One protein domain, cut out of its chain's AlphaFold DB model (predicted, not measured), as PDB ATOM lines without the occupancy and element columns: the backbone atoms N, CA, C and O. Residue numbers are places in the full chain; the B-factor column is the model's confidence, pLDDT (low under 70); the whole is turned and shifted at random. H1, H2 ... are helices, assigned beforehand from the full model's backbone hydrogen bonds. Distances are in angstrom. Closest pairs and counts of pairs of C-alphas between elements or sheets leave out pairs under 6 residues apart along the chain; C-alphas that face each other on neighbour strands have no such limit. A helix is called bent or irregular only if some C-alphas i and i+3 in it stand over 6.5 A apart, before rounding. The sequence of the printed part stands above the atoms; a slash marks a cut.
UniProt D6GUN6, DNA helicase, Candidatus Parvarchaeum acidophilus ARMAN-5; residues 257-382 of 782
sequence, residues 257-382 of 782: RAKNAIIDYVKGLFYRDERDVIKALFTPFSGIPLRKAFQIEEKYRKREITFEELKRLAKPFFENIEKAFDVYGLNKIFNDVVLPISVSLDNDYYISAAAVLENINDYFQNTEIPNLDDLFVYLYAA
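What this domain is: This is residues 257 to 382 of the 782 residues of the protein "DNA helicase" of Candidatus Parvarchaeum acidophilus ARMAN-5 (UniProt D6GUN6). What does the model look like? Helix H1 runs through the middle, with a long helical hairpin of H6 and H7 on one side and a small group of near-parallel helices, H2, H3 and H4, their centres in a triangle, on the other. H8 packs on H7, and the short H5 joins the group to the hairpin, its end meeting that of H1. What is it made of? The printed part has 126 residues with eight named helices, H1 to H8 in order, and no named strand, and its class is all helix. It is compact, with a radius of gyration of the C-alphas of 14.5 A and spans of 45 by 33 by 23 A.

Where its parts are: Where do the first helices lie? H1, residues 257 to 270, begins at C-alpha 257 (-21.340, 13.732, 29.639) and is 20.0 A long. H2 is residues 274 to 282, H3 290 to 301, H4 307 to 313 and H5 315 to 321. Where are the longest ones? H6, residues 327 to 345, is 24.6 A long, with a kink of 33 degrees near residue 334, and is irregular, C-alphas 336 and 339 being 7.1 A apart. H7, residues 347 to 366, is 28.3 A long, and H8, residues 372 to 381, ends at C-alpha 381 (-6.950, 16.462, 29.593).

How they stand to each other: What does the hub, H1, touch? Its hairpin partner H2 comes closest at the C-alphas of Gly 268 and Val 277, 4.4 A. Residues 258 to 263 alone touch H7, at a steep tilt of 46 degrees, closest at C-alphas 258 and 349, 5.2 A. Residues 269 to 270 alone touch H5, closest at C-alphas 269 and 321, 4.9 A, and H8 only just touches H1, with 3 pairs of C-alphas within 8 A. How do the other helices stand? H2 and H3 form a hairpin, closest at C-alphas 281 and 293, 5.8 A, as do H3 and H4 at 296 and 310, 6.7 A. H6 and H7 form another at a shallow tilt of 13 degrees, closest at 342 and 350, 4.6 A; H7 touches H8 at 359 and 379, 6.7 A. How complete are the backbones? Every O i to N i+4 pair is within hydrogen-bond range in H1, H3, H4, H7 and H8, against 4 of 5 in H2, 2 of 3 in H5 and 13 of 15 in H6.

The domain as a whole: How far does it reach? The two C-alphas farthest apart, those of Glu 304 and Asn 366, are 44.9 A apart. Are there cuts or long links? The printed part has no cut, and no link is long. Where is confidence low? Residues 271 to 272, 346 to 348 and 381 to 382 are under 70.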
ATOM      1  N   ARG A 257     -20.413  14.386  28.711       72.69
ATOM      2  CA  ARG A 257     -21.340  13.732  29.639       72.69
ATOM      3  C   ARG A 257     -20.919  12.293  29.943       72.69
ATOM      4  O   ARG A 257     -20.699  11.985  31.108       72.69
ATOM      5  N   ALA A 258     -20.772  11.447  28.922       78.75
ATOM      6  CA  ALA A 258     -20.356  10.053  29.085       78.75
ATOM      7  C   ALA A 258     -18.987   9.951  29.773       78.75
ATOM      8  O   ALA A 258     -18.859   9.250  30.777       78.75
ATOM      9  N   LYS A 259     -18.002  10.740  29.319       83.50
ATOM     10  CA  LYS A 259     -16.673  10.831  29.943       83.50
ATOM     11  C   LYS A 259     -16.761  11.175  31.420       83.50
ATOM     12  O   LYS A 259     -16.183  10.479  32.247       83.50
ATOM     13  N   ASN A 260     -17.493  12.238  31.751       84.06
ATOM     14  CA  ASN A 260     -17.640  12.686  33.130       84.06
ATOM     15  C   ASN A 260     -18.352  11.638  33.982       84.06
ATOM     16  O   ASN A 260     -17.905  11.402  35.091       84.06
ATOM     17  N   ALA A 261     -19.393  10.973  33.474       85.69
ATOM     18  CA  ALA A 261     -20.085   9.913  34.205       85.69
ATOM     19  C   ALA A 261     -19.164   8.713  34.492       85.69
ATOM     20  O   ALA A 261     -19.178   8.179  35.599       85.69
ATOM     21  N   ILE A 262     -18.333   8.312  33.523       90.69
ATOM     22  CA  ILE A 262     -17.334   7.251  33.708       90.69
ATOM     23  C   ILE A 262     -16.268   7.702  34.712       90.69
ATOM     24  O   ILE A 262     -15.955   6.963  35.640       90.69
ATOM     25  N   ILE A 263     -15.742   8.924  34.574       89.00
ATOM     26  CA  ILE A 263     -14.751   9.477  35.506       89.00
ATOM     27  C   ILE A 263     -15.339   9.596  36.917       89.00
ATOM     28  O   ILE A 263     -14.668   9.212  37.864       89.00
ATOM     29  N   ASP A 264     -16.570  10.075  37.083       87.75
ATOM     30  CA  ASP A 264     -17.236  10.203  38.383       87.75
ATOM     31  C   ASP A 264     -17.470   8.828  39.027       87.75
ATOM     32  O   ASP A 264     -17.261   8.671  40.231       87.75
ATOM     33  N   TYR A 265     -17.817   7.809  38.231       91.25
ATOM     34  CA  TYR A 265     -17.878   6.424  38.699       91.25
ATOM     35  C   TYR A 265     -16.506   5.929  39.173       91.25
ATOM     36  O   TYR A 265     -16.381   5.464  40.304       91.25
ATOM     37  N   VAL A 266     -15.460   6.095  38.354       90.25
ATOM     38  CA  VAL A 266     -14.081   5.703  38.694       90.25
ATOM     39  C   VAL A 266     -13.582   6.457  39.932       90.25
ATOM     40  O   VAL A 266     -12.994   5.850  40.825       90.25
ATOM     41  N   LYS A 267     -13.875   7.754  40.055       87.50
ATOM     42  CA  LYS A 267     -13.584   8.555  41.251       87.50
ATOM     43  C   LYS A 267     -14.233   7.963  42.490       87.50
ATOM     44  O   LYS A 267     -13.546   7.777  43.489       87.50
ATOM     45  N   GLY A 268     -15.518   7.623  42.427       87.81
ATOM     46  CA  GLY A 268     -16.209   6.984  43.543       87.81
ATOM     47  C   GLY A 268     -15.635   5.614  43.925       87.81
ATOM     48  O   GLY A 268     -15.781   5.214  45.078       87.81
ATOM     49  N   LEU A 269     -14.975   4.904  42.999       87.62
ATOM     50  CA  LEU A 269     -14.287   3.644  43.304       87.62
ATOM     51  C   LEU A 269     -12.989   3.849  44.101       87.62
ATOM     52  O   LEU A 269     -12.656   3.012  44.937       87.62
ATOM     53  N   PHE A 270     -12.263   4.943  43.855       79.56
ATOM     54  CA  PHE A 270     -10.955   5.204  44.469       79.56
ATOM     55  C   PHE A 270     -11.008   6.109  45.703       79.56
ATOM     56  O   PHE A 270     -10.234   5.921  46.648       79.56
ATOM     57  N   TYR A 271     -11.883   7.112  45.707       65.62
ATOM     58  CA  TYR A 271     -11.891   8.130  46.749       65.62
ATOM     59  C   TYR A 271     -12.708   7.706  47.972       65.62
ATOM     60  O   TYR A 271     -13.824   7.203  47.885       65.62
ATOM     61  N   ARG A 272     -12.149   7.986  49.157       59.12
ATOM     62  CA  ARG A 272     -12.823   7.841  50.461       59.12
ATOM     63  C   ARG A 272     -13.699   9.046  50.824       59.12
ATOM     64  O   ARG A 272     -14.189   9.110  51.950       59.12
ATOM     65  N   ASP A 273     -13.858  10.011  49.914       72.50
ATOM     66  CA  ASP A 273     -14.793  11.116  50.107       72.50
ATOM     67  C   ASP A 273     -16.216  10.609  49.854       72.50
ATOM     68  O   ASP A 273     -16.568  10.144  48.768       72.50
ATOM     69  N   GLU A 274     -17.052  10.716  50.881       80.06
ATOM     70  CA  GLU A 274     -18.450  10.290  50.856       80.06
ATOM     71  C   GLU A 274     -19.240  10.997  49.737       80.06
ATOM     72  O   GLU A 274     -20.224  10.457  49.230       80.06
ATOM     73  N   ARG A 275     -18.798  12.184  49.301       77.06
ATOM     74  CA  ARG A 275     -19.416  12.944  48.207       77.06
ATOM     75  C   ARG A 275     -19.194  12.301  46.847       77.06
ATOM     76  O   ARG A 275     -20.126  12.274  46.046       77.06
ATOM     77  N   ASP A 276     -17.991  11.805  46.580       82.69
ATOM     78  CA  ASP A 276     -17.672  11.168  45.301       82.69
ATOM     79  C   ASP A 276     -18.358   9.805  45.196       82.69
ATOM     80  O   ASP A 276     -18.889   9.466  44.142       82.69
ATOM     81  N   VAL A 277     -18.489   9.092  46.322       86.56
ATOM     82  CA  VAL A 277     -19.348   7.904  46.432       86.56
ATOM     83  C   VAL A 277     -20.793   8.244  46.071       86.56
ATOM     84  O   VAL A 277     -21.371   7.585  45.212       86.56
ATOM     85  N   ILE A 278     -21.383   9.277  46.688       85.38
ATOM     86  CA  ILE A 278     -22.775   9.669  46.412       85.38
ATOM     87  C   ILE A 278     -22.960  10.038  44.940       85.38
ATOM     88  O   ILE A 278     -23.932   9.591  44.341       85.38
ATOM     89  N   LYS A 279     -22.037  10.800  44.342       84.19
ATOM     90  CA  LYS A 279     -22.080  11.117  42.905       84.19
ATOM     91  C   LYS A 279     -22.023   9.862  42.044       84.19
ATOM     92  O   LYS A 279     -22.837   9.720  41.138       84.19
ATOM     93  N   ALA A 280     -21.122   8.934  42.360       88.94
ATOM     94  CA  ALA A 280     -21.005   7.678  41.637       88.94
ATOM     95  C   ALA A 280     -22.303   6.857  41.684       88.94
ATOM     96  O   ALA A 280     -22.622   6.213  40.688       88.94
ATOM     97  N   LEU A 281     -23.099   6.930  42.765       90.38
ATOM     98  CA  LEU A 281     -24.399   6.242  42.848       90.38
ATOM     99  C   LEU A 281     -25.406   6.693  41.780       90.38
ATOM    100  O   LEU A 281     -26.266   5.896  41.412       90.38
ATOM    101  N   PHE A 282     -25.305   7.934  41.294       87.56
ATOM    102  CA  PHE A 282     -26.172   8.461  40.234       87.56
ATOM    103  C   PHE A 282     -25.729   8.025  38.834       87.56
ATOM    104  O   PHE A 282     -26.524   8.062  37.905       87.56
ATOM    105  N   THR A 283     -24.495   7.543  38.677       88.44
ATOM    106  CA  THR A 283     -24.012   7.057  37.381       88.44
ATOM    107  C   THR A 283     -24.688   5.734  36.999       88.44
ATOM    108  O   THR A 283     -24.985   4.913  37.877       88.44
ATOM    109  N   PRO A 284     -24.852   5.447  35.693       87.56
ATOM    110  CA  PRO A 284     -25.458   4.199  35.230       87.56
ATOM    111  C   PRO A 284     -24.639   2.957  35.602       87.56
ATOM    112  O   PRO A 284     -25.131   1.845  35.471       87.56
ATOM    113  N   PHE A 285     -23.403   3.104  36.078       91.94
ATOM    114  CA  PHE A 285     -22.516   1.988  36.405       91.94
ATOM    115  C   PHE A 285     -22.647   1.511  37.857       91.94
ATOM    116  O   PHE A 285     -22.142   0.444  38.194       91.94
ATOM    117  N   SER A 286     -23.338   2.267  38.720       90.50
ATOM    118  CA  SER A 286     -23.392   2.014  40.167       90.50
ATOM    119  C   SER A 286     -24.129   0.734  40.569       90.50
ATOM    120  O   SER A 286     -23.950   0.234  41.682       90.50
ATOM    121  N   GLY A 287     -25.007   0.224  39.700       88.50
ATOM    122  CA  GLY A 287     -25.916  -0.874  40.029       88.50
ATOM    123  C   GLY A 287     -27.013  -0.486  41.026       88.50
ATOM    124  O   GLY A 287     -27.646  -1.366  41.621       88.50
ATOM    125  N   ILE A 288     -27.235   0.815  41.234       89.88
ATOM    126  CA  ILE A 288     -28.270   1.365  42.109       89.88
ATOM    127  C   ILE A 288     -29.337   2.050  41.248       89.88
ATOM    128  O   ILE A 288     -29.004   2.964  40.500       89.88
ATOM    129  N   PRO A 289     -30.625   1.666  41.370       87.50
ATOM    130  CA  PRO A 289     -31.707   2.366  40.682       87.50
ATOM    131  C   PRO A 289     -31.714   3.849  41.048       87.50
ATOM    132  O   PRO A 289     -31.532   4.188  42.224       87.50
ATOM    133  N   LEU A 290     -32.041   4.723  40.098       83.50
ATOM    134  CA  LEU A 290     -31.997   6.173  40.302       83.50
ATOM    135  C   LEU A 290     -32.860   6.599  41.506       83.50
ATOM    136  O   LEU A 290     -32.425   7.349  42.381       83.50
ATOM    137  N   ARG A 291     -34.062   6.019  41.633       83.94
ATOM    138  CA  ARG A 291     -34.960   6.217  42.788       83.94
ATOM    139  C   ARG A 291     -34.291   5.871  44.121       83.94
ATOM    140  O   ARG A 291     -34.486   6.569  45.116       83.94
ATOM    141  N   LYS A 292     -33.532   4.776  44.159       87.50
ATOM    142  CA  LYS A 292     -32.845   4.297  45.362       87.50
ATOM    143  C   LYS A 292     -31.634   5.174  45.680       87.50
ATOM    144  O   LYS A 292     -31.434   5.478  46.852       87.50
ATOM    145  N   ALA A 293     -30.893   5.636  44.673       88.75
ATOM    146  CA  ALA A 293     -29.806   6.599  44.847       88.75
ATOM    147  C   ALA A 293     -30.314   7.893  45.505       88.75
ATOM    148  O   ALA A 293     -29.768   8.314  46.524       88.75
ATOM    149  N   PHE A 294     -31.442   8.442  45.030       84.38
ATOM    150  CA  PHE A 294     -32.091   9.594  45.670       84.38
ATOM    151  C   PHE A 294     -32.514   9.317  47.119       84.38
ATOM    152  O   PHE A 294     -32.295  10.151  47.992       84.38
ATOM    153  N   GLN A 295     -33.106   8.153  47.404       86.06
ATOM    154  CA  GLN A 295     -33.496   7.790  48.773       86.06
ATOM    155  C   GLN A 295     -32.292   7.659  49.713       86.06
ATOM    156  O   GLN A 295     -32.385   8.042  50.881       86.06
ATOM    157  N   ILE A 296     -31.183   7.097  49.226       88.38
ATOM    158  CA  ILE A 296     -29.936   6.970  49.984       88.38
ATOM    159  C   ILE A 296     -29.365   8.358  50.269       88.38
ATOM    160  O   ILE A 296     -29.106   8.656  51.433       88.38
ATOM    161  N   GLU A 297     -29.228   9.215  49.250       86.12
ATOM    162  CA  GLU A 297     -28.740  10.593  49.410       86.12
ATOM    163  C   GLU A 297     -29.594  11.361  50.419       86.12
ATOM    164  O   GLU A 297     -29.054  11.953  51.352       86.12
ATOM    165  N   GLU A 298     -30.922  11.276  50.302       82.69
ATOM    166  CA  GLU A 298     -31.838  12.019  51.159       82.69
ATOM    167  C   GLU A 298     -31.688  11.610  52.631       82.69
ATOM    168  O   GLU A 298     -31.558  12.471  53.508       82.69
ATOM    169  N   LYS A 299     -31.684  10.301  52.908       85.75
ATOM    170  CA  LYS A 299     -31.511   9.767  54.266       85.75
ATOM    171  C   LYS A 299     -30.136  10.101  54.827       85.75
ATOM    172  O   LYS A 299     -30.017  10.484  55.990       85.75
ATOM    173  N   TYR A 300     -29.104   9.976  54.001       85.00
ATOM    174  CA  TYR A 300     -27.729  10.249  54.394       85.00
ATOM    175  C   TYR A 300     -27.545  11.734  54.740       85.00
ATOM    176  O   TYR A 300     -27.061  12.080  55.818       85.00
ATOM    177  N   ARG A 301     -28.064  12.633  53.897       81.06
ATOM    178  CA  ARG A 301     -28.076  14.087  54.118       81.06
ATOM    179  C   ARG A 301     -28.820  14.482  55.394       81.06
ATOM    180  O   ARG A 301     -28.371  15.382  56.105       81.06
ATOM    181  N   LYS A 302     -29.938  13.817  55.703       80.06
ATOM    182  CA  LYS A 302     -30.701  14.016  56.951       80.06
ATOM    183  C   LYS A 302     -30.056  13.362  58.179       80.06
ATOM    184  O   LYS A 302     -30.585  13.516  59.276       80.06
ATOM    185  N   ARG A 303     -28.914  12.677  58.022       83.25
ATOM    186  CA  ARG A 303     -28.244  11.880  59.065       83.25
ATOM    187  C   ARG A 303     -29.139  10.779  59.647       83.25
ATOM    188  O   ARG A 303     -28.959  10.375  60.791       83.25
ATOM    189  N   GLU A 304     -30.103  10.304  58.860       89.31
ATOM    190  CA  GLU A 304     -30.977   9.180  59.217       89.31
ATOM    191  C   GLU A 304     -30.276   7.832  59.027       89.31
ATOM    192  O   GLU A 304     -30.688   6.843  59.625       89.31
ATOM    193  N   ILE A 305     -29.238   7.795  58.186       89.31
ATOM    194  CA  ILE A 305     -28.385   6.624  57.983       89.31
ATOM    195  C   ILE A 305     -26.914   7.000  58.146       89.31
ATOM    196  O   ILE A 305     -26.491   8.105  57.801       89.31
ATOM    197  N   THR A 306     -26.130   6.059  58.655       90.25
ATOM    198  CA  THR A 306     -24.669   6.147  58.733       90.25
ATOM    199  C   THR A 306     -24.008   5.780  57.403       90.25
ATOM    200  O   THR A 306     -24.629   5.179  56.525       90.25
ATOM    201  N   PHE A 307     -22.713   6.082  57.256       85.81
ATOM    202  CA  PHE A 307     -21.945   5.632  56.089       85.81
ATOM    203  C   PHE A 307     -21.905   4.098  55.977       85.81
ATOM    204  O   PHE A 307     -21.952   3.551  54.880       85.81
ATOM    205  N   GLU A 308     -21.911   3.381  57.102       88.00
ATOM    206  CA  GLU A 308     -21.946   1.915  57.097       88.00
ATOM    207  C   GLU A 308     -23.292   1.370  56.591       88.00
ATOM    208  O   GLU A 308     -23.359   0.400  55.835       88.00
ATOM    209  N   GLU A 309     -24.390   2.045  56.927       88.75
ATOM    210  CA  GLU A 309     -25.701   1.724  56.366       88.75
ATOM    211  C   GLU A 309     -25.804   2.087  54.883       88.75
ATOM    212  O   GLU A 309     -26.442   1.346  54.132       88.75
ATOM    213  N   LEU A 310     -25.146   3.167  54.445       89.00
ATOM    214  CA  LEU A 310     -25.013   3.513  53.029       89.00
ATOM    215  C   LEU A 310     -24.331   2.373  52.264       89.00
ATOM    216  O   LEU A 310     -24.878   1.940  51.251       89.00
ATOM    217  N   LYS A 311     -23.217   1.817  52.771       87.94
ATOM    218  CA  LYS A 311     -22.540   0.661  52.146       87.94
ATOM    219  C   LYS A 311     -23.480  -0.520  51.953       87.94
ATOM    220  O   LYS A 311     -23.531  -1.117  50.882       87.94
ATOM    221  N   ARG A 312     -24.278  -0.829  52.978       88.25
ATOM    222  CA  ARG A 312     -25.261  -1.918  52.926       88.25
ATOM    223  C   ARG A 312     -26.360  -1.653  51.894       88.25
ATOM    224  O   ARG A 312     -26.780  -2.573  51.197       88.25
ATOM    225  N   LEU A 313     -26.852  -0.417  51.799       88.75
ATOM    226  CA  LEU A 313     -27.908  -0.038  50.854       88.75
ATOM    227  C   LEU A 313     -27.404   0.018  49.405       88.75
ATOM    228  O   LEU A 313     -28.158  -0.335  48.494       88.75
ATOM    229  N   ALA A 314     -26.142   0.404  49.214       89.38
ATOM    230  CA  ALA A 314     -25.456   0.502  47.932       89.38
ATOM    231  C   ALA A 314     -24.516  -0.689  47.653       89.38
ATOM    232  O   ALA A 314     -23.520  -0.543  46.951       89.38
ATOM    233  N   LYS A 315     -24.831  -1.878  48.189       88.31
ATOM    234  CA  LYS A 315     -23.965  -3.069  48.127       88.31
ATOM    235  C   LYS A 315     -23.383  -3.375  46.730       88.31
ATOM    236  O   LYS A 315     -22.175  -3.583  46.678       88.31
ATOM    237  N   PRO A 316     -24.157  -3.348  45.619       86.94
ATOM    238  CA  PRO A 316     -23.604  -3.587  44.279       86.94
ATOM    239  C   PRO A 316     -22.417  -2.679  43.920       86.94
ATOM    240  O   PRO A 316     -21.422  -3.153  43.382       86.94
ATOM    241  N   PHE A 317     -22.483  -1.397  44.291       89.12
ATOM    242  CA  PHE A 317     -21.405  -0.437  44.065       89.12
ATOM    243  C   PHE A 317     -20.164  -0.762  44.910       89.12
ATOM    244  O   PHE A 317     -19.051  -0.855  44.392       89.12
ATOM    245  N   PHE A 318     -20.348  -0.996  46.213       88.06
ATOM    246  CA  PHE A 318     -19.237  -1.269  47.134       88.06
ATOM    247  C   PHE A 318     -18.531  -2.603  46.855       88.06
ATOM    248  O   PHE A 318     -17.320  -2.697  47.043       88.06
ATOM    249  N   GLU A 319     -19.234  -3.604  46.316       85.69
ATOM    250  CA  GLU A 319     -18.610  -4.847  45.839       85.69
ATOM    251  C   GLU A 319     -17.645  -4.631  44.660       85.69
ATOM    252  O   GLU A 319     -16.788  -5.479  44.407       85.69
ATOM    253  N   ASN A 320     -17.778  -3.532  43.910       83.50
ATOM    254  CA  ASN A 320     -16.822  -3.155  42.869       83.50
ATOM    255  C   ASN A 320     -15.643  -2.355  43.438       83.50
ATOM    256  O   ASN A 320     -14.523  -2.551  42.976       83.50
ATOM    257  N   ILE A 321     -15.844  -1.554  44.491       81.19
ATOM    258  CA  ILE A 321     -14.741  -0.886  45.214       81.19
ATOM    259  C   ILE A 321     -13.733  -1.915  45.728       81.19
ATOM    260  O   ILE A 321     -12.533  -1.775  45.510       81.19
ATOM    261  N   GLU A 322     -14.218  -2.999  46.338       75.88
ATOM    262  CA  GLU A 322     -13.379  -4.101  46.832       75.88
ATOM    263  C   GLU A 322     -12.621  -4.851  45.720       75.88
ATOM    264  O   GLU A 322     -11.782  -5.701  45.999       75.88
ATOM    265  N   LYS A 323     -12.905  -4.578  44.445       78.62
ATOM    266  CA  LYS A 323     -12.179  -5.159  43.309       78.62
ATOM    267  C   LYS A 323     -11.247  -4.152  42.642       78.62
ATOM    268  O   LYS A 323     -10.345  -4.585  41.942       78.62
ATOM    269  N   ALA A 324     -11.426  -2.850  42.865       79.38
ATOM    270  CA  ALA A 324     -10.725  -1.763  42.175       79.38
ATOM    271  C   ALA A 324      -9.348  -1.408  42.782       79.38
ATOM    272  O   ALA A 324      -8.875  -0.287  42.617       79.38
ATOM    273  N   PHE A 325      -8.710  -2.325  43.520       73.12
ATOM    274  CA  PHE A 325      -7.488  -2.027  44.283       73.12
ATOM    275  C   PHE A 325      -6.254  -1.726  43.419       73.12
ATOM    276  O   PHE A 325      -5.327  -1.072  43.897       73.12
ATOM    277  N   ASP A 326      -6.230  -2.199  42.176       81.44
ATOM    278  CA  ASP A 326      -5.151  -1.988  41.216       81.44
ATOM    279  C   ASP A 326      -5.694  -1.845  39.780       81.44
ATOM    280  O   ASP A 326      -6.898  -1.944  39.522       81.44
ATOM    281  N   VAL A 327      -4.789  -1.605  38.828       84.38
ATOM    282  CA  VAL A 327      -5.115  -1.443  37.400       84.38
ATOM    283  C   VAL A 327      -5.778  -2.695  36.826       84.38
ATOM    284  O   VAL A 327      -6.674  -2.597  35.992       84.38
ATOM    285  N   TYR A 328      -5.389  -3.883  37.292       86.44
ATOM    286  CA  TYR A 328      -5.986  -5.141  36.846       86.44
ATOM    287  C   TYR A 328      -7.451  -5.252  37.294       86.44
ATOM    288  O   TYR A 328      -8.332  -5.594  36.502       86.44
ATOM    289  N   GLY A 329      -7.718  -4.912  38.551       87.12
ATOM    290  CA  GLY A 329      -9.046  -4.816  39.130       87.12
ATOM    291  C   GLY A 329      -9.928  -3.803  38.407       87.12
ATOM    292  O   GLY A 329     -11.076  -4.103  38.078       87.12
ATOM    293  N   LEU A 330      -9.371  -2.638  38.076       88.44
ATOM    294  CA  LEU A 330     -10.069  -1.613  37.308       88.44
ATOM    295  C   LEU A 330     -10.379  -2.078  35.879       88.44
ATOM    296  O   LEU A 330     -11.527  -1.984  35.451       88.44
ATOM    297  N   ASN A 331      -9.414  -2.683  35.179       90.12
ATOM    298  CA  ASN A 331      -9.626  -3.286  33.859       90.12
ATOM    299  C   ASN A 331     -10.741  -4.334  33.887       90.12
ATOM    300  O   ASN A 331     -11.561  -4.413  32.972       90.12
ATOM    301  N   LYS A 332     -10.812  -5.130  34.956       90.81
ATOM    302  CA  LYS A 332     -11.888  -6.101  35.140       90.81
ATOM    303  C   LYS A 332     -13.246  -5.424  35.325       90.81
ATOM    304  O   LYS A 332     -14.206  -5.846  34.696       90.81
ATOM    305  N   ILE A 333     -13.336  -4.363  36.126       91.75
ATOM    306  CA  ILE A 333     -14.580  -3.593  36.296       91.75
ATOM    307  C   ILE A 333     -15.021  -2.963  34.974       91.75
ATOM    308  O   ILE A 333     -16.211  -2.964  34.665       91.75
ATOM    309  N   PHE A 334     -14.086  -2.463  34.166       93.88
ATOM    310  CA  PHE A 334     -14.428  -1.937  32.849       93.88
ATOM    311  C   PHE A 334     -15.004  -3.015  31.932       93.88
ATOM    312  O   PHE A 334     -16.054  -2.795  31.338       93.88
ATOM    313  N   ASN A 335     -14.378  -4.188  31.866       92.00
ATOM    314  CA  ASN A 335     -14.858  -5.289  31.026       92.00
ATOM    315  C   ASN A 335     -16.175  -5.906  31.520       92.00
ATOM    316  O   ASN A 335     -17.033  -6.242  30.708       92.00
ATOM    317  N   ASP A 336     -16.347  -6.043  32.837       91.38
ATOM    318  CA  ASP A 336     -17.500  -6.728  33.428       91.38
ATOM    319  C   ASP A 336     -18.710  -5.798  33.621       91.38
ATOM    320  O   ASP A 336     -19.842  -6.280  33.662       91.38
ATOM    321  N   VAL A 337     -18.490  -4.484  33.780       92.69
ATOM    322  CA  VAL A 337     -19.534  -3.514  34.164       92.69
ATOM    323  C   VAL A 337     -19.603  -2.331  33.206       92.69
ATOM    324  O   VAL A 337     -20.647  -2.112  32.596       92.69
ATOM    325  N   VAL A 338     -18.519  -1.563  33.060       93.19
ATOM    326  CA  VAL A 338     -18.576  -0.266  32.359       93.19
ATOM    327  C   VAL A 338     -18.856  -0.450  30.868       93.19
ATOM    328  O   VAL A 338     -19.847   0.079  30.379       93.19
ATOM    329  N   LEU A 339     -18.049  -1.239  30.154       90.62
ATOM    330  CA  LEU A 339     -18.196  -1.467  28.714       90.62
ATOM    331  C   LEU A 339     -19.549  -2.108  28.359       90.62
ATOM    332  O   LEU A 339     -20.219  -1.569  27.478       90.62
ATOM    333  N   PRO A 340     -20.022  -3.181  29.034       91.06
ATOM    334  CA  PRO A 340     -21.333  -3.753  28.738       91.06
ATOM    335  C   PRO A 340     -22.479  -2.757  28.919       91.06
ATOM    336  O   PRO A 340     -23.333  -2.665  28.040       91.06
ATOM    337  N   ILE A 341     -22.505  -2.009  30.030       89.38
ATOM    338  CA  ILE A 341     -23.543  -0.997  30.291       89.38
ATOM    339  C   ILE A 341     -23.459   0.111  29.253       89.38
ATOM    340  O   ILE A 341     -24.480   0.505  28.698       89.38
ATOM    341  N   SER A 342     -22.250   0.560  28.933       87.06
ATOM    342  CA  SER A 342     -22.024   1.571  27.916       87.06
ATOM    343  C   SER A 342     -22.593   1.183  26.549       87.06
ATOM    344  O   SER A 342     -23.250   2.014  25.938       87.06
ATOM    345  N   VAL A 343     -22.441  -0.075  26.110       81.44
ATOM    346  CA  VAL A 343     -23.057  -0.578  24.859       81.44
ATOM    347  C   VAL A 343     -24.582  -0.439  24.870       81.44
ATOM    348  O   VAL A 343     -25.181  -0.212  23.824       81.44
ATOM    349  N   SER A 344     -25.219  -0.597  26.034       79.69
ATOM    350  CA  SER A 344     -26.678  -0.484  26.148       79.69
ATOM    351  C   SER A 344     -27.196   0.950  26.155       79.69
ATOM    352  O   SER A 344     -28.359   1.150  25.824       79.69
ATOM    353  N   LEU A 345     -26.359   1.910  26.560       76.38
ATOM    354  CA  LEU A 345     -26.730   3.318  26.654       76.38
ATOM    355  C   LEU A 345     -26.710   3.953  25.265       76.38
ATOM    356  O   LEU A 345     -27.755   4.267  24.710       76.38
ATOM    357  N   ASP A 346     -25.517   4.120  24.700       68.62
ATOM    358  CA  ASP A 346     -25.308   4.563  23.327       68.62
ATOM    359  C   ASP A 346     -23.851   4.300  22.902       68.62
ATOM    360  O   ASP A 346     -22.974   3.950  23.703       68.62
ATOM    361  N   ASN A 347     -23.576   4.467  21.608       68.00
ATOM    362  CA  ASN A 347     -22.232   4.300  21.064       68.00
ATOM    363  C   ASN A 347     -21.220   5.290  21.682       68.00
ATOM    364  O   ASN A 347     -20.048   4.946  21.850       68.00
ATOM    365  N   ASP A 348     -21.664   6.483  22.099       69.56
ATOM    366  CA  ASP A 348     -20.792   7.462  22.753       69.56
ATOM    367  C   ASP A 348     -20.291   6.941  24.095       69.56
ATOM    368  O   ASP A 348     -19.099   7.040  24.382       69.56
ATOM    369  N   TYR A 349     -21.164   6.372  24.926       79.75
ATOM    370  CA  TYR A 349     -20.795   5.772  26.202       79.75
ATOM    371  C   TYR A 349     -19.802   4.627  26.015       79.75
ATOM    372  O   TYR A 349     -18.894   4.477  26.838       79.75
ATOM    373  N   TYR A 350     -19.945   3.829  24.953       82.25
ATOM    374  CA  TYR A 350     -19.017   2.735  24.656       82.25
ATOM    375  C   TYR A 350     -17.640   3.253  24.254       82.25
ATOM    376  O   TYR A 350     -16.646   2.884  24.882       82.25
ATOM    377  N   ILE A 351     -17.586   4.166  23.285       74.69
ATOM    378  CA  ILE A 351     -16.340   4.797  22.838       74.69
ATOM    379  C   ILE A 351     -15.655   5.522  24.005       74.69
ATOM    380  O   ILE A 351     -14.454   5.370  24.213       74.69
ATOM    381  N   SER A 352     -16.427   6.241  24.825       82.38
ATOM    382  CA  SER A 352     -15.923   6.939  26.015       82.38
ATOM    383  C   SER A 352     -15.346   5.979  27.044       82.38
ATOM    384  O   SER A 352     -14.291   6.247  27.609       82.38
ATOM    385  N   ALA A 353     -16.014   4.854  27.292       87.94
ATOM    386  CA  ALA A 353     -15.522   3.846  28.221       87.94
ATOM    387  C   ALA A 353     -14.242   3.183  27.710       87.94
ATOM    388  O   ALA A 353     -13.311   3.000  28.491       87.94
ATOM    389  N   ALA A 354     -14.170   2.877  26.413       85.00
ATOM    390  CA  ALA A 354     -12.984   2.293  25.803       85.00
ATOM    391  C   ALA A 354     -11.788   3.260  25.836       85.00
ATOM    392  O   ALA A 354     -10.710   2.874  26.279       85.00
ATOM    393  N   ALA A 355     -11.995   4.527  25.473       83.31
ATOM    394  CA  ALA A 355     -10.947   5.542  25.507       83.31
ATOM    395  C   ALA A 355     -10.472   5.851  26.935       83.31
ATOM    396  O   ALA A 355      -9.275   5.918  27.195       83.31
ATOM    397  N   VAL A 356     -11.391   5.983  27.902       87.94
ATOM    398  CA  VAL A 356     -11.013   6.179  29.311       87.94
ATOM    399  C   VAL A 356     -10.217   4.980  29.833       87.94
ATOM    400  O   VAL A 356      -9.241   5.179  30.550       87.94
ATOM    401  N   LEU A 357     -10.586   3.752  29.456       90.56
ATOM    402  CA  LEU A 357      -9.837   2.548  29.817       90.56
ATOM    403  C   LEU A 357      -8.417   2.549  29.236       90.56
ATOM    404  O   LEU A 357      -7.465   2.207  29.936       90.56
ATOM    405  N   GLU A 358      -8.269   2.920  27.967       86.00
ATOM    406  CA  GLU A 358      -6.969   3.035  27.308       86.00
ATOM    407  C   GLU A 358      -6.101   4.097  27.988       86.00
ATOM    408  O   GLU A 358      -4.988   3.789  28.402       86.00
ATOM    409  N   ASN A 359      -6.651   5.289  28.236       87.56
ATOM    410  CA  ASN A 359      -5.963   6.377  28.932       87.56
ATOM    411  C   ASN A 359      -5.548   5.996  30.364       87.56
ATOM    412  O   ASN A 359      -4.464   6.356  30.817       87.56
ATOM    413  N   ILE A 360      -6.389   5.256  31.094       88.94
ATOM    414  CA  ILE A 360      -6.029   4.701  32.406       88.94
ATOM    415  C   ILE A 360      -4.801   3.796  32.261       88.94
ATOM    416  O   ILE A 360      -3.824   3.967  32.987       88.94
ATOM    417  N   ASN A 361      -4.840   2.834  31.335       89.50
ATOM    418  CA  ASN A 361      -3.741   1.889  31.143       89.50
ATOM    419  C   ASN A 361      -2.449   2.596  30.721       89.50
ATOM    420  O   ASN A 361      -1.393   2.292  31.271       89.50
ATOM    421  N   ASP A 362      -2.546   3.559  29.811       86.44
ATOM    422  CA  ASP A 362      -1.436   4.383  29.344       86.44
ATOM    423  C   ASP A 362      -0.788   5.177  30.491       86.44
ATOM    424  O   ASP A 362       0.427   5.101  30.693       86.44
ATOM    425  N   TYR A 363      -1.595   5.835  31.332       88.38
ATOM    426  CA  TYR A 363      -1.102   6.556  32.508       88.38
ATOM    427  C   TYR A 363      -0.308   5.642  33.447       88.38
ATOM    428  O   TYR A 363       0.797   5.985  33.867       88.38
ATOM    429  N   PHE A 364      -0.844   4.462  33.766       86.81
ATOM    430  CA  PHE A 364      -0.174   3.525  34.669       86.81
ATOM    431  C   PHE A 364       1.055   2.843  34.050       86.81
ATOM    432  O   PHE A 364       1.934   2.420  34.799       86.81
ATOM    433  N   GLN A 365       1.141   2.732  32.722       85.62
ATOM    434  CA  GLN A 365       2.318   2.189  32.032       85.62
ATOM    435  C   GLN A 365       3.456   3.206  31.918       85.62
ATOM    436  O   GLN A 365       4.621   2.820  32.008       85.62
ATOM    437  N   ASN A 366       3.128   4.490  31.746       82.75
ATOM    438  CA  ASN A 366       4.101   5.546  31.459       82.75
ATOM    439  C   ASN A 366       4.454   6.433  32.666       82.75
ATOM    440  O   ASN A 366       5.300   7.320  32.544       82.75
ATOM    441  N   THR A 367       3.848   6.203  33.836       81.06
ATOM    442  CA  THR A 367       4.117   6.981  35.058       81.06
ATOM    443  C   THR A 367       4.897   6.158  36.081       81.06
ATOM    444  O   THR A 367       4.412   5.138  36.565       81.06
ATOM    445  N   GLU A 368       6.084   6.631  36.475       76.31
ATOM    446  CA  GLU A 368       6.948   5.931  37.442       76.31
ATOM    447  C   GLU A 368       6.329   5.817  38.847       76.31
ATOM    448  O   GLU A 368       6.464   4.785  39.503       76.31
ATOM    449  N   ILE A 369       5.653   6.872  39.319       81.38
ATOM    450  CA  ILE A 369       4.978   6.913  40.626       81.38
ATOM    451  C   ILE A 369       3.543   7.415  40.418       81.38
ATOM    452  O   ILE A 369       3.295   8.622  40.488       81.38
ATOM    453  N   PRO A 370       2.591   6.510  40.138       78.56
ATOM    454  CA  PRO A 370       1.203   6.879  39.898       78.56
ATOM    455  C   PRO A 370       0.572   7.517  41.137       78.56
ATOM    456  O   PRO A 370       0.716   7.009  42.252       78.56
ATOM    457  N   ASN A 371      -0.191   8.591  40.945       83.38
ATOM    458  CA  ASN A 371      -1.076   9.118  41.978       83.38
ATOM    459  C   ASN A 371      -2.463   9.431  41.405       83.38
ATOM    460  O   ASN A 371      -2.631   9.666  40.211       83.38
ATOM    461  N   LEU A 372      -3.476   9.378  42.271       78.88
ATOM    462  CA  LEU A 372      -4.871   9.476  41.842       78.88
ATOM    463  C   LEU A 372      -5.227  10.869  41.319       78.88
ATOM    464  O   LEU A 372      -5.954  10.973  40.336       78.88
ATOM    465  N   ASP A 373      -4.711  11.931  41.939       78.12
ATOM    466  CA  ASP A 373      -5.041  13.298  41.533       78.12
ATOM    467  C   ASP A 373      -4.508  13.596  40.121       78.12
ATOM    468  O   ASP A 373      -5.256  14.094  39.276       78.12
ATOM    469  N   ASP A 374      -3.271  13.194  39.827       79.88
ATOM    470  CA  ASP A 374      -2.654  13.321  38.506       79.88
ATOM    471  C   ASP A 374      -3.331  12.424  37.468       79.88
ATOM    472  O   ASP A 374      -3.531  12.869  36.339       79.88
ATOM    473  N   LEU A 375      -3.762  11.210  37.840       84.94
ATOM    474  CA  LEU A 375      -4.576  10.366  36.961       84.94
ATOM    475  C   LEU A 375      -5.845  11.107  36.528       84.94
ATOM    476  O   LEU A 375      -6.161  11.149  35.343       84.94
ATOM    477  N   PHE A 376      -6.588  11.721  37.452       83.81
ATOM    478  CA  PHE A 376      -7.814  12.422  37.067       83.81
ATOM    479  C   PHE A 376      -7.532  13.691  36.265       83.81
ATOM    480  O   PHE A 376      -8.280  13.974  35.330       83.81
ATOM    481  N   VAL A 377      -6.460  14.429  36.567       78.25
ATOM    482  CA  VAL A 377      -6.012  15.550  35.724       78.25
ATOM    483  C   VAL A 377      -5.708  15.066  34.304       78.25
ATOM    484  O   VAL A 377      -6.196  15.674  33.350       78.25
ATOM    485  N   TYR A 378      -4.996  13.946  34.167       81.56
ATOM    486  CA  TYR A 378      -4.693  13.309  32.888       81.56
ATOM    487  C   TYR A 378      -5.965  12.908  32.138       81.56
ATOM    488  O   TYR A 378      -6.162  13.321  31.000       81.56
ATOM    489  N   LEU A 379      -6.892  12.200  32.791       83.00
ATOM    490  CA  LEU A 379      -8.146  11.764  32.172       83.00
ATOM    491  C   LEU A 379      -9.008  12.934  31.693       83.00
ATOM    492  O   LEU A 379      -9.640  12.828  30.645       83.00
ATOM    493  N   TYR A 380      -9.039  14.060  32.412       75.12
ATOM    494  CA  TYR A 380      -9.759  15.251  31.947       75.12
ATOM    495  C   TYR A 380      -9.066  15.974  30.784       75.12
ATOM    496  O   TYR A 380      -9.746  16.706  30.062       75.12
ATOM    497  N   ALA A 381      -7.752  15.808  30.625       69.00
ATOM    498  CA  ALA A 381      -6.950  16.462  29.593       69.00
ATOM    499  C   ALA A 381      -6.775  15.615  28.323       69.00
ATOM    500  O   ALA A 381      -6.587  16.186  27.253       69.00
ATOM    501  N   ALA A 382      -6.846  14.286  28.431       66.50
ATOM    502  CA  ALA A 382      -6.642  13.371  27.316       66.50
ATOM    503  C   ALA A 382      -7.677  13.597  26.202       66.50
ATOM    504  O   ALA A 382      -8.890  13.616  26.457       66.50
TER     505      ALA A 382